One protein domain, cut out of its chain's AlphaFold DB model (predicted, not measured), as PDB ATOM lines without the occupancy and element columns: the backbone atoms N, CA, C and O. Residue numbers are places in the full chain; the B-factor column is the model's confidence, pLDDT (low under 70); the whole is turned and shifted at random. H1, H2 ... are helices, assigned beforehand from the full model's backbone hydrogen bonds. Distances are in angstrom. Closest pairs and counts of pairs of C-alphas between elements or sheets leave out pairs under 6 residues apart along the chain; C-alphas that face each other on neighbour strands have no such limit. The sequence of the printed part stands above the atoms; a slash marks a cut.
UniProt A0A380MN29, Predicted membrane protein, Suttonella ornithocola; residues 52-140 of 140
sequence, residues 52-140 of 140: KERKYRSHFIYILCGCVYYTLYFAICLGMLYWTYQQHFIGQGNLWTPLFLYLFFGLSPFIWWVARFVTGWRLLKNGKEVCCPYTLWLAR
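Overview. This is residues 52 to 140 of the 140 residues of the protein "Predicted membrane protein" of Suttonella ornithocola (UniProt A0A380MN29). Two long helices, H1 and H2, lie side by side as a helical hairpin, their lines at only 1 degrees to each other and running opposite ways. After H2 the last stretch, residues 126 to 140, has no named element and folds back over one side of the hairpin. The printed part has 89 residues with two named helices, H1 then H2, no named strand, and is all helix. It is loose, a rod with a radius of gyration of the C-alphas of 17.5 A, spanning 59 by 17 by 13 A.

Arrangement. H1, residues 53 to 88, and H2, residues 96 to 125, form a hairpin and touch; their closest C-alphas are those of Tyr 70 and Pro 109, 6.1 A apart. They run opposite ways at a shallow tilt of 1 degrees. Each O i to N i+4 pair is within hydrogen-bond range in H1, and 24 of 26 in H2.

Along the chain. H1 is 51.4 A long from C-alpha 53 at (-47.961, -47.656, 16.963). H2 is 43.0 A long and ends with C-alpha 125 at (-57.910, -34.716, 18.603).

Size, cuts and confidence. The C-alphas of Lys 52 and Gly 91 are the farthest apart, 60.1 A. The printed part has no cut, and the link from H1 to H2 is short. Residues 89 to 96, of which 96 belongs to H2, stand free. The pLDDT is under 70 at residues 52 to 53, 84 to 85 and 87 to 106.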
ATOM      1  N   LYS A  52     -49.728 -50.402  19.259       59.16
ATOM      2  CA  LYS A  52     -50.569 -49.176  19.173       59.16
ATOM      3  C   LYS A  52     -50.024 -48.143  18.178       59.16
ATOM      4  O   LYS A  52     -50.458 -46.995  18.147       59.16
ATOM      5  N   GLU A  53     -49.052 -48.541  17.365       67.94
ATOM      6  CA  GLU A  53     -47.961 -47.656  16.963       67.94
ATOM      7  C   GLU A  53     -48.259 -46.724  15.786       67.94
ATOM      8  O   GLU A  53     -47.866 -45.560  15.819       67.94
ATOM      9  N   ARG A  54     -48.945 -47.188  14.736       72.38
ATOM     10  CA  ARG A  54     -48.890 -46.510  13.426       72.38
ATOM     11  C   ARG A  54     -49.429 -45.076  13.454       72.38
ATOM     12  O   ARG A  54     -48.768 -44.154  12.972       72.38
ATOM     13  N   LYS A  55     -50.590 -44.879  14.083       80.31
ATOM     14  CA  LYS A  55     -51.250 -43.571  14.157       80.31
ATOM     15  C   LYS A  55     -50.441 -42.575  14.982       80.31
ATOM     16  O   LYS A  55     -50.123 -41.503  14.478       80.31
ATOM     17  N   TYR A  56     -50.058 -42.913  16.212       83.50
ATOM     18  CA  TYR A  56     -49.297 -42.001  17.077       83.50
ATOM     19  C   TYR A  56     -47.880 -41.752  16.550       83.50
ATOM     20  O   TYR A  56     -47.408 -40.618  16.560       83.50
ATOM     21  N   ARG A  57     -47.238 -42.777  15.981       83.69
ATOM     22  CA  ARG A  57     -45.929 -42.654  15.336       83.69
ATOM     23  C   ARG A  57     -45.947 -41.662  14.176       83.69
ATOM     24  O   ARG A  57     -45.011 -40.878  14.059       83.69
ATOM     25  N   SER A  58     -47.014 -41.627  13.371       86.75
ATOM     26  CA  SER A  58     -47.155 -40.621  12.305       86.75
ATOM     27  C   SER A  58     -47.151 -39.184  12.852       86.75
ATOM     28  O   SER A  58     -46.481 -38.318  12.295       86.75
ATOM     29  N   HIS A  59     -47.800 -38.940  13.995       89.00
ATOM     30  CA  HIS A  59     -47.810 -37.629  14.654       89.00
ATOM     31  C   HIS A  59     -46.437 -37.243  15.204       89.00
ATOM     32  O   HIS A  59     -45.988 -36.118  14.991       89.00
ATOM     33  N   PHE A  60     -45.731 -38.174  15.850       87.81
ATOM     34  CA  PHE A  60     -44.387 -37.907  16.367       87.81
ATOM     35  C   PHE A  60     -43.382 -37.614  15.251       87.81
ATOM     36  O   PHE A  60     -42.621 -36.653  15.350       87.81
ATOM     37  N   ILE A  61     -43.426 -38.375  14.153       87.62
ATOM     38  CA  ILE A  61     -42.595 -38.109  12.971       87.62
ATOM     39  C   ILE A  61     -42.946 -36.742  12.372       87.62
ATOM     40  O   ILE A  61     -42.047 -35.970  12.052       87.62
ATOM     41  N   TYR A  62     -44.232 -36.399  12.272       89.75
ATOM     42  CA  TYR A  62     -44.669 -35.110  11.732       89.75
ATOM     43  C   TYR A  62     -44.162 -33.911  12.549       89.75
ATOM     44  O   TYR A  62     -43.781 -32.890  11.962       89.75
ATOM     45  N   ILE A  63     -44.101 -34.056  13.879       89.56
ATOM     46  CA  ILE A  63     -43.504 -33.074  14.792       89.56
ATOM     47  C   ILE A  63     -41.988 -32.988  14.586       89.56
ATOM     48  O   ILE A  63     -41.474 -31.889  14.382       89.56
ATOM     49  N   LEU A  64     -41.274 -34.121  14.581       88.81
ATOM     50  CA  LEU A  64     -39.819 -34.139  14.375       88.81
ATOM     51  C   LEU A  64     -39.426 -33.518  13.035       88.81
ATOM     52  O   LEU A  64     -38.551 -32.657  12.996       88.81
ATOM     53  N   CYS A  65     -40.101 -33.896  11.950       89.50
ATOM     54  CA  CYS A  65     -39.885 -33.295  10.639       89.50
ATOM     55  C   CYS A  65     -40.159 -31.789  10.671       89.50
ATOM     56  O   CYS A  65     -39.374 -31.022  10.126       89.50
ATOM     57  N   GLY A  66     -41.213 -31.347  11.367       87.31
ATOM     58  CA  GLY A  66     -41.487 -29.926  11.585       87.31
ATOM     59  C   GLY A  66     -40.328 -29.190  12.258       87.31
ATOM     60  O   GLY A  66     -39.917 -28.133  11.785       87.31
ATOM     61  N   CYS A  67     -39.763 -29.768  13.319       89.06
ATOM     62  CA  CYS A  67     -38.597 -29.220  14.006       89.06
ATOM     63  C   CYS A  67     -37.349 -29.188  13.115       89.06
ATOM     64  O   CYS A  67     -36.650 -28.176  13.110       89.06
ATOM     65  N   VAL A  68     -37.091 -30.241  12.334       89.06
ATOM     66  CA  VAL A  68     -35.966 -30.295  11.383       89.06
ATOM     67  C   VAL A  68     -36.112 -29.228  10.301       89.06
ATOM     68  O   VAL A  68     -35.164 -28.493  10.039       89.06
ATOM     69  N   TYR A  69     -37.295 -29.095   9.701       88.06
ATOM     70  CA  TYR A  69     -37.562 -28.072   8.691       88.06
ATOM     71  C   TYR A  69     -37.415 -26.662   9.250       88.06
ATOM     72  O   TYR A  69     -36.805 -25.821   8.595       88.06
ATOM     73  N   TYR A  70     -37.909 -26.415  10.465       86.44
ATOM     74  CA  TYR A  70     -37.719 -25.136  11.141       86.44
ATOM     75  C   TYR A  70     -36.231 -24.823  11.341       86.44
ATOM     76  O   TYR A  70     -35.791 -23.736  10.980       86.44
ATOM     77  N   THR A  71     -35.436 -25.785  11.819       86.44
ATOM     78  CA  THR A  71     -33.990 -25.595  12.019       86.44
ATOM     79  C   THR A  71     -33.242 -25.387  10.715       86.44
ATOM     80  O   THR A  71     -32.420 -24.480  10.639       86.44
ATOM     81  N   LEU A  72     -33.519 -26.189   9.684       87.06
ATOM     82  CA  LEU A  72     -32.888 -26.034   8.373       87.06
ATOM     83  C   LEU A  72     -33.214 -24.670   7.773       87.06
ATOM     84  O   LEU A  72     -32.313 -23.968   7.327       87.06
ATOM     85  N   TYR A  73     -34.484 -24.270   7.814       84.19
ATOM     86  CA  TYR A  73     -34.902 -22.964   7.329       84.19
ATOM     87  C   TYR A  73     -34.213 -21.842   8.112       84.19
ATOM     88  O   TYR A  73     -33.618 -20.952   7.513       84.19
ATOM     89  N   PHE A  74     -34.225 -21.910   9.445       82.94
ATOM     90  CA  PHE A  74     -33.580 -20.921  10.305       82.94
ATOM     91  C   PHE A  74     -32.068 -20.829  10.048       82.94
ATOM     92  O   PHE A  74     -31.537 -19.727   9.922       82.94
ATOM     93  N   ALA A  75     -31.384 -21.964   9.883       83.88
ATOM     94  CA  ALA A  75     -29.961 -22.024   9.555       83.88
ATOM     95  C   ALA A  75     -29.655 -21.421   8.176       83.88
ATOM     96  O   ALA A  75     -28.700 -20.659   8.044       83.88
ATOM     97  N   ILE A  76     -30.484 -21.702   7.163       83.75
ATOM     98  CA  ILE A  76     -30.365 -21.097   5.829       83.75
ATOM     99  C   ILE A  76     -30.540 -19.575   5.921       83.75
ATOM    100  O   ILE A  76     -29.750 -18.830   5.348       83.75
ATOM    101  N   CYS A  77     -31.519 -19.098   6.692       80.12
ATOM    102  CA  CYS A  77     -31.761 -17.667   6.891       80.12
ATOM    103  C   CYS A  77     -30.598 -16.972   7.601       80.12
ATOM    104  O   CYS A  77     -30.156 -15.916   7.155       80.12
ATOM    105  N   LEU A  78     -30.058 -17.584   8.657       78.31
ATOM    106  CA  LEU A  78     -28.848 -17.117   9.335       78.31
ATOM    107  C   LEU A  78     -27.644 -17.087   8.393       78.31
ATOM    108  O   LEU A  78     -26.910 -16.104   8.385       78.31
ATOM    109  N   GLY A  79     -27.460 -18.128   7.578       79.94
ATOM    110  CA  GLY A  79     -26.389 -18.201   6.587       79.94
ATOM    111  C   GLY A  79     -26.497 -17.102   5.532       79.94
ATOM    112  O   GLY A  79     -25.513 -16.418   5.260       79.94
ATOM    113  N   MET A  80     -27.696 -16.864   4.993       77.62
ATOM    114  CA  MET A  80     -27.954 -15.775   4.043       77.62
ATOM    115  C   MET A  80     -27.778 -14.398   4.682       77.62
ATOM    116  O   MET A  80     -27.224 -13.504   4.047       77.62
ATOM    117  N   LEU A  81     -28.211 -14.216   5.933       74.62
ATOM    118  CA  LEU A  81     -28.018 -12.970   6.671       74.62
ATOM    119  C   LEU A  81     -26.533 -12.716   6.920       74.62
ATOM    120  O   LEU A  81     -26.060 -11.618   6.651       74.62
ATOM    121  N   TYR A  82     -25.793 -13.724   7.381       76.00
ATOM    122  CA  TYR A  82     -24.352 -13.642   7.589       76.00
ATOM    123  C   TYR A  82     -23.622 -13.346   6.278       76.00
ATOM    124  O   TYR A  82     -22.795 -12.442   6.230       76.00
ATOM    125  N   TRP A  83     -23.974 -14.039   5.194       76.25
ATOM    126  CA  TRP A  83     -23.419 -13.786   3.867       76.25
ATOM    127  C   TRP A  83     -23.709 -12.361   3.391       76.25
ATOM    128  O   TRP A  83     -22.797 -11.634   3.010       76.25
ATOM    129  N   THR A  84     -24.964 -11.918   3.471       69.88
ATOM    130  CA  THR A  84     -25.366 -10.558   3.085       69.88
ATOM    131  C   THR A  84     -24.656  -9.514   3.939       69.88
ATOM    132  O   THR A  84     -24.182  -8.513   3.408       69.88
ATOM    133  N   TYR A  85     -24.525  -9.768   5.243       68.00
ATOM    134  CA  TYR A  85     -23.774  -8.930   6.167       68.00
ATOM    135  C   TYR A  85     -22.307  -8.807   5.739       68.00
ATOM    136  O   TYR A  85     -21.821  -7.690   5.600       68.00
ATOM    137  N   GLN A  86     -21.630  -9.923   5.436       70.81
ATOM    138  CA  GLN A  86     -20.250  -9.923   4.930       70.81
ATOM    139  C   GLN A  86     -20.108  -9.113   3.629       70.81
ATOM    140  O   GLN A  86     -19.157  -8.351   3.480       70.81
ATOM    141  N   GLN A  87     -21.071  -9.230   2.710       66.81
ATOM    142  CA  GLN A  87     -21.036  -8.534   1.418       66.81
ATOM    143  C   GLN A  87     -21.360  -7.030   1.531       66.81
ATOM    144  O   GLN A  87     -20.767  -6.217   0.827       66.81
ATOM    145  N   HIS A  88     -22.295  -6.629   2.401       59.56
ATOM    146  CA  HIS A  88     -22.798  -5.246   2.460       59.56
ATOM    147  C   HIS A  88     -22.038  -4.344   3.441       59.56
ATOM    148  O   HIS A  88     -22.020  -3.127   3.242       59.56
ATOM    149  N   PHE A  89     -21.355  -4.894   4.453       50.66
ATOM    150  CA  PHE A  89     -20.549  -4.084   5.378       50.66
ATOM    151  C   PHE A  89     -19.285  -3.490   4.728       50.66
ATOM    152  O   PHE A  89     -18.732  -2.529   5.258       50.66
ATOM    153  N   ILE A  90     -18.853  -4.004   3.568       49.34
ATOM    154  CA  ILE A  90     -17.718  -3.448   2.809       49.34
ATOM    155  C   ILE A  90     -18.133  -2.209   1.984       49.34
ATOM    156  O   ILE A  90     -17.266  -1.440   1.581       49.34
ATOM    157  N   GLY A  91     -19.433  -1.949   1.770       48.44
ATOM    158  CA  GLY A  91     -19.860  -0.939   0.791       48.44
ATOM    159  C   GLY A  91     -20.923   0.071   1.218       48.44
ATOM    160  O   GLY A  91     -20.776   1.249   0.906       48.44
ATOM    161  N   GLN A  92     -22.031  -0.333   1.848       54.53
ATOM    162  CA  GLN A  92     -23.212   0.543   1.918       54.53
ATOM    163  C   GLN A  92     -24.026   0.320   3.196       54.53
ATOM    164  O   GLN A  92     -24.528  -0.772   3.454       54.53
ATOM    165  N   GLY A  93     -24.187   1.384   3.990       52.81
ATOM    166  CA  GLY A  93     -24.957   1.422   5.239       52.81
ATOM    167  C   GLY A  93     -26.474   1.309   5.050       52.81
ATOM    168  O   GLY A  93     -27.214   2.193   5.474       52.81
ATOM    169  N   ASN A  94     -26.951   0.242   4.407       57.50
ATOM    170  CA  ASN A  94     -28.373   0.013   4.177       57.50
ATOM    171  C   ASN A  94     -28.995  -0.825   5.311       57.50
ATOM    172  O   ASN A  94     -28.822  -2.040   5.382       57.50
ATOM    173  N   LEU A  95     -29.728  -0.155   6.205       58.69
ATOM    174  CA  LEU A  95     -30.429  -0.753   7.353       58.69
ATOM    175  C   LEU A  95     -31.727  -1.495   6.973       58.69
ATOM    176  O   LEU A  95     -32.245  -2.266   7.779       58.69
ATOM    177  N   TRP A  96     -32.249  -1.305   5.758       56.53
ATOM    178  CA  TRP A  96     -33.515  -1.915   5.327       56.53
ATOM    179  C   TRP A  96     -33.386  -3.403   5.011       56.53
ATOM    180  O   TRP A  96     -34.275  -4.185   5.343       56.53
ATOM    181  N   THR A  97     -32.264  -3.812   4.422       58.78
ATOM    182  CA  THR A  97     -31.977  -5.206   4.069       58.78
ATOM    183  C   THR A  97     -31.971  -6.132   5.291       58.78
ATOM    184  O   THR A  97     -32.688  -7.133   5.261       58.78
ATOM    185  N   PRO A  98     -31.256  -5.821   6.397       57.28
ATOM    186  CA  PRO A  98     -31.318  -6.648   7.596       57.28
ATOM    187  C   PRO A  98     -32.699  -6.620   8.258       57.28
ATOM    188  O   PRO A  98     -33.115  -7.660   8.743       57.28
ATOM    189  N   LEU A  99     -33.442  -5.504   8.237       59.44
ATOM    190  CA  LEU A  99     -34.787  -5.422   8.826       59.44
ATOM    191  C   LEU A  99     -35.809  -6.291   8.070       59.44
ATOM    192  O   LEU A  99     -36.583  -7.024   8.686       59.44
ATOM    193  N   PHE A 100     -35.778  -6.251   6.735       64.94
ATOM    194  CA  PHE A 100     -36.615  -7.088   5.875       64.94
ATOM    195  C   PHE A 100     -36.259  -8.571   6.031       64.94
ATOM    196  O   PHE A 100     -37.151  -9.406   6.179       64.94
ATOM    197  N   LEU A 101     -34.959  -8.893   6.086       61.56
ATOM    198  CA  LEU A 101     -34.478 -10.248   6.356       61.56
ATOM    199  C   LEU A 101     -34.929 -10.738   7.742       61.56
ATOM    200  O   LEU A 101     -35.469 -11.834   7.851       61.56
ATOM    201  N   TYR A 102     -34.790  -9.929   8.792       63.22
ATOM    202  CA  TYR A 102     -35.159 -10.324  10.155       63.22
ATOM    203  C   TYR A 102     -36.665 -10.557  10.313       63.22
ATOM    204  O   TYR A 102     -37.082 -11.559  10.896       63.22
ATOM    205  N   LEU A 103     -37.488  -9.648   9.786       63.50
ATOM    206  CA  LEU A 103     -38.940  -9.714   9.945       63.50
ATOM    207  C   LEU A 103     -39.559 -10.816   9.084       63.50
ATOM    208  O   LEU A 103     -40.334 -11.614   9.602       63.50
ATOM    209  N   PHE A 104     -39.211 -10.920   7.798       63.41
ATOM    210  CA  PHE A 104     -39.839 -11.914   6.925       63.41
ATOM    211  C   PHE A 104     -39.264 -13.317   7.109       63.41
ATOM    212  O   PHE A 104     -40.034 -14.277   7.160       63.41
ATOM    213  N   PHE A 105     -37.947 -13.463   7.261       63.09
ATOM    214  CA  PHE A 105     -37.328 -14.786   7.380       63.09
ATOM    215  C   PHE A 105     -37.281 -15.308   8.819       63.09
ATOM    216  O   PHE A 105     -37.168 -16.513   9.013       63.09
ATOM    217  N   GLY A 106     -37.416 -14.449   9.834       64.31
ATOM    218  CA  GLY A 106     -37.509 -14.876  11.233       64.31
ATOM    219  C   GLY A 106     -38.920 -15.309  11.648       64.31
ATOM    220  O   GLY A 106     -39.090 -16.360  12.267       64.31
ATOM    221  N   LEU A 107     -39.949 -14.529  11.290       73.19
ATOM    222  CA  LEU A 107     -41.332 -14.789  11.724       73.19
ATOM    223  C   LEU A 107     -42.055 -15.833  10.871       73.19
ATOM    224  O   LEU A 107     -42.804 -16.641  11.421       73.19
ATOM    225  N   SER A 108     -41.844 -15.854   9.551       79.88
ATOM    226  CA  SER A 108     -42.536 -16.808   8.675       79.88
ATOM    227  C   SER A 108     -42.289 -18.287   9.021       79.88
ATOM    228  O   SER A 108     -43.282 -19.020   9.100       79.88
ATOM    229  N   PRO A 109     -41.058 -18.760   9.326       79.88
ATOM    230  CA  PRO A 109     -40.859 -20.153   9.713       79.88
ATOM    231  C   PRO A 109     -41.458 -20.458  11.078       79.88
ATOM    232  O   PRO A 109     -41.935 -21.568  11.281       79.88
ATOM    233  N   PHE A 110     -41.479 -19.491  12.001       82.75
ATOM    234  CA  PHE A 110     -42.098 -19.682  13.308       82.75
ATOM    235  C   PHE A 110     -43.619 -19.832  13.185       82.75
ATOM    236  O   PHE A 110     -44.183 -20.785  13.714       82.75
ATOM    237  N   ILE A 111     -44.282 -18.956  12.423       87.31
ATOM    238  CA  ILE A 111     -45.728 -19.042  12.165       87.31
ATOM    239  C   ILE A 111     -46.071 -20.358  11.460       87.31
ATOM    240  O   ILE A 111     -47.006 -21.049  11.866       87.31
ATOM    241  N   TRP A 112     -45.304 -20.732  10.434       88.69
ATOM    242  CA  TRP A 112     -45.482 -22.001   9.730       88.69
ATOM    243  C   TRP A 112     -45.291 -23.203  10.665       88.69
ATOM    244  O   TRP A 112     -46.109 -24.124  10.658       88.69
ATOM    245  N   TRP A 113     -44.259 -23.174  11.509       88.94
ATOM    246  CA  TRP A 113     -43.976 -24.220  12.489       88.94
ATOM    247  C   TRP A 113     -45.145 -24.350  13.466       88.94
ATOM    248  O   TRP A 113     -45.729 -25.426  13.556       88.94
ATOM    249  N   VAL A 114     -45.604 -23.256  14.082       88.38
ATOM    250  CA  VAL A 114     -46.783 -23.246  14.970       88.38
ATOM    251  C   VAL A 114     -48.033 -23.781  14.261       88.38
ATOM    252  O   VAL A 114     -48.723 -24.648  14.802       88.38
ATOM    253  N   ALA A 115     -48.315 -23.340  13.032       89.50
ATOM    254  CA  ALA A 115     -49.455 -23.824  12.250       89.50
ATOM    255  C   ALA A 115     -49.389 -25.343  12.014       89.50
ATOM    256  O   ALA A 115     -50.416 -26.034  12.055       89.50
ATOM    257  N   ARG A 116     -48.180 -25.884  11.831       90.25
ATOM    258  CA  ARG A 116     -47.921 -27.318  11.702       90.25
ATOM    259  C   ARG A 116     -48.283 -28.068  12.986       90.25
ATOM    260  O   ARG A 116     -49.022 -29.049  12.898       90.25
ATOM    261  N   PHE A 117     -47.868 -27.580  14.161       89.12
ATOM    262  CA  PHE A 117     -48.255 -28.170  15.457       89.12
ATOM    263  C   PHE A 117     -49.761 -28.142  15.673       89.12
ATOM    264  O   PHE A 117     -50.348 -29.167  16.013       89.12
ATOM    265  N   VAL A 118     -50.402 -26.995  15.434       91.31
ATOM    266  CA  VAL A 118     -51.853 -26.839  15.614       91.31
ATOM    267  C   VAL A 118     -52.620 -27.803  14.709       91.31
ATOM    268  O   VAL A 118     -53.592 -28.424  15.138       91.31
ATOM    269  N   THR A 119     -52.165 -27.973  13.468       90.88
ATOM    270  CA  THR A 119     -52.757 -28.917  12.513       90.88
ATOM    271  C   THR A 119     -52.592 -30.366  12.970       90.88
ATOM    272  O   THR A 119     -53.575 -31.105  13.010       90.88
ATOM    273  N   GLY A 120     -51.381 -30.764  13.379       89.19
ATOM    274  CA  GLY A 120     -51.119 -32.107  13.910       89.19
ATOM    275  C   GLY A 120     -51.964 -32.410  15.148       89.19
ATOM    276  O   GLY A 120     -52.643 -33.433  15.209       89.19
ATOM    277  N   TRP A 121     -52.034 -31.462  16.086       89.50
ATOM    278  CA  TRP A 121     -52.878 -31.553  17.275       89.50
ATOM    279  C   TRP A 121     -54.364 -31.695  16.935       89.50
ATOM    280  O   TRP A 121     -55.060 -32.537  17.503       89.50
ATOM    281  N   ARG A 122     -54.867 -30.909  15.975       92.19
ATOM    282  CA  ARG A 122     -56.262 -30.993  15.523       92.19
ATOM    283  C   ARG A 122     -56.569 -32.363  14.912       92.19
ATOM    284  O   ARG A 122     -57.616 -32.933  15.214       92.19
ATOM    285  N   LEU A 123     -55.671 -32.905  14.089       88.44
ATOM    286  CA  LEU A 123     -55.809 -34.249  13.518       88.44
ATOM    287  C   LEU A 123     -55.797 -35.326  14.606       88.44
ATOM    288  O   LEU A 123     -56.649 -36.214  14.589       88.44
ATOM    289  N   LEU A 124     -54.902 -35.203  15.590       89.25
ATOM    290  CA  LEU A 124     -54.824 -36.110  16.731       89.25
ATOM    291  C   LEU A 124     -56.122 -36.097  17.551       89.25
ATOM    292  O   LEU A 124     -56.675 -37.161  17.826       89.25
ATOM    293  N   LYS A 125     -56.643 -34.904  17.874       89.62
ATOM    294  CA  LYS A 125     -57.910 -34.716  18.603       89.62
ATOM    295  C   LYS A 125     -59.100 -35.335  17.865       89.62
ATOM    296  O   LYS A 125     -59.974 -35.914  18.496       89.62
ATOM    297  N   ASN A 126     -59.103 -35.261  16.535       88.75
ATOM    298  CA  ASN A 126     -60.132 -35.865  15.684       88.75
ATOM    299  C   ASN A 126     -59.927 -37.369  15.451       88.75
ATOM    300  O   ASN A 126     -60.635 -37.974  14.651       88.75
ATOM    301  N   GLY A 127     -58.928 -37.977  16.091       85.19
ATOM    302  CA  GLY A 127     -58.635 -39.388  15.932       85.19
ATOM    303  C   GLY A 127     -58.117 -39.769  14.540       85.19
ATOM    304  O   GLY A 127     -58.146 -40.951  14.200       85.19
ATOM    305  N   LYS A 128     -57.600 -38.819  13.761       86.94
ATOM    306  CA  LYS A 128     -57.010 -39.067  12.442       86.94
ATOM    307  C   LYS A 128     -55.505 -39.313  12.548       86.94
ATOM    308  O   LYS A 128     -54.840 -38.818  13.461       86.94
ATOM    309  N   GLU A 129     -54.972 -40.115  11.633       87.31
ATOM    310  CA  GLU A 129     -53.527 -40.247  11.428       87.31
ATOM    311  C   GLU A 129     -53.015 -39.171  10.467       87.31
ATOM    312  O   GLU A 129     -53.790 -38.574   9.720       87.31
ATOM    313  N   VAL A 130     -51.709 -38.914  10.489       87.44
ATOM    314  CA  VAL A 130     -51.067 -38.057   9.491       87.44
ATOM    315  C   VAL A 130     -50.622 -38.949   8.335       87.44
ATOM    316  O   VAL A 130     -49.618 -39.646   8.460       87.44
ATOM    317  N   CYS A 131     -51.341 -38.926   7.207       82.94
ATOM    318  CA  CYS A 131     -51.014 -39.769   6.044       82.94
ATOM    319  C   CYS A 131     -49.582 -39.553   5.525       82.94
ATOM    320  O   CYS A 131     -48.907 -40.511   5.157       82.94
ATOM    321  N   CYS A 132     -49.105 -38.303   5.523       86.06
ATOM    322  CA  CYS A 132     -47.781 -37.936   5.014       86.06
ATOM    323  C   CYS A 132     -46.988 -37.157   6.075       86.06
ATOM    324  O   CYS A 132     -46.906 -35.933   5.990       86.06
ATOM    325  N   PRO A 133     -46.390 -37.817   7.082       85.00
ATOM    326  CA  PRO A 133     -45.745 -37.116   8.196       85.00
ATOM    327  C   PRO A 133     -44.466 -36.367   7.777       85.00
ATOM    328  O   PRO A 133     -44.091 -35.373   8.395       85.00
ATOM    329  N   TYR A 134     -43.853 -36.771   6.665       89.44
ATOM    330  CA  TYR A 134     -42.678 -36.123   6.070       89.44
ATOM    331  C   TYR A 134     -43.022 -34.954   5.133       89.44
ATOM    332  O   TYR A 134     -42.142 -34.417   4.475       89.44
ATOM    333  N   THR A 135     -44.294 -34.572   4.986       86.62
ATOM    334  CA  THR A 135     -44.657 -33.487   4.059       86.62
ATOM    335  C   THR A 135     -44.123 -32.143   4.547       86.62
ATOM    336  O   THR A 135     -44.189 -31.860   5.737       86.62
ATOM    337  N   LEU A 136     -43.642 -31.273   3.660       81.88
ATOM    338  CA  LEU A 136     -43.302 -29.889   4.020       81.88
ATOM    339  C   LEU A 136     -44.564 -29.024   4.242       81.88
ATOM    340  O   LEU A 136     -44.517 -27.969   4.864       81.88
ATOM    341  N   TRP A 137     -45.718 -29.472   3.756       85.00
ATOM    342  CA  TRP A 137     -46.970 -28.721   3.833       85.00
ATOM    343  C   TRP A 137     -47.719 -28.973   5.148       85.00
ATOM    344  O   TRP A 137     -47.313 -29.788   5.976       85.00
ATOM    345  N   LEU A 138     -48.830 -28.266   5.361       83.62
ATOM    346  CA  LEU A 138     -49.750 -28.600   6.448       83.62
ATOM    347  C   LEU A 138     -50.487 -29.899   6.101       83.62
ATOM    348  O   LEU A 138     -51.050 -30.025   5.011       83.62
ATOM    349  N   ALA A 139     -50.469 -30.864   7.022       81.25
ATOM    350  CA  ALA A 139     -51.216 -32.112   6.888       81.25
ATOM    351  C   ALA A 139     -52.736 -31.861   6.786       81.25
ATOM    352  O   ALA A 139     -53.245 -30.864   7.299       81.25
ATOM    353  N   ARG A 140     -53.459 -32.767   6.121       74.31
ATOM    354  CA  ARG A 140     -54.919 -32.718   5.937       74.31
ATOM    355  C   ARG A 140     -55.579 -33.973   6.485       74.31
ATOM    356  O   ARG A 140     -54.931 -35.038   6.391       74.31
TER     357      ARG A 140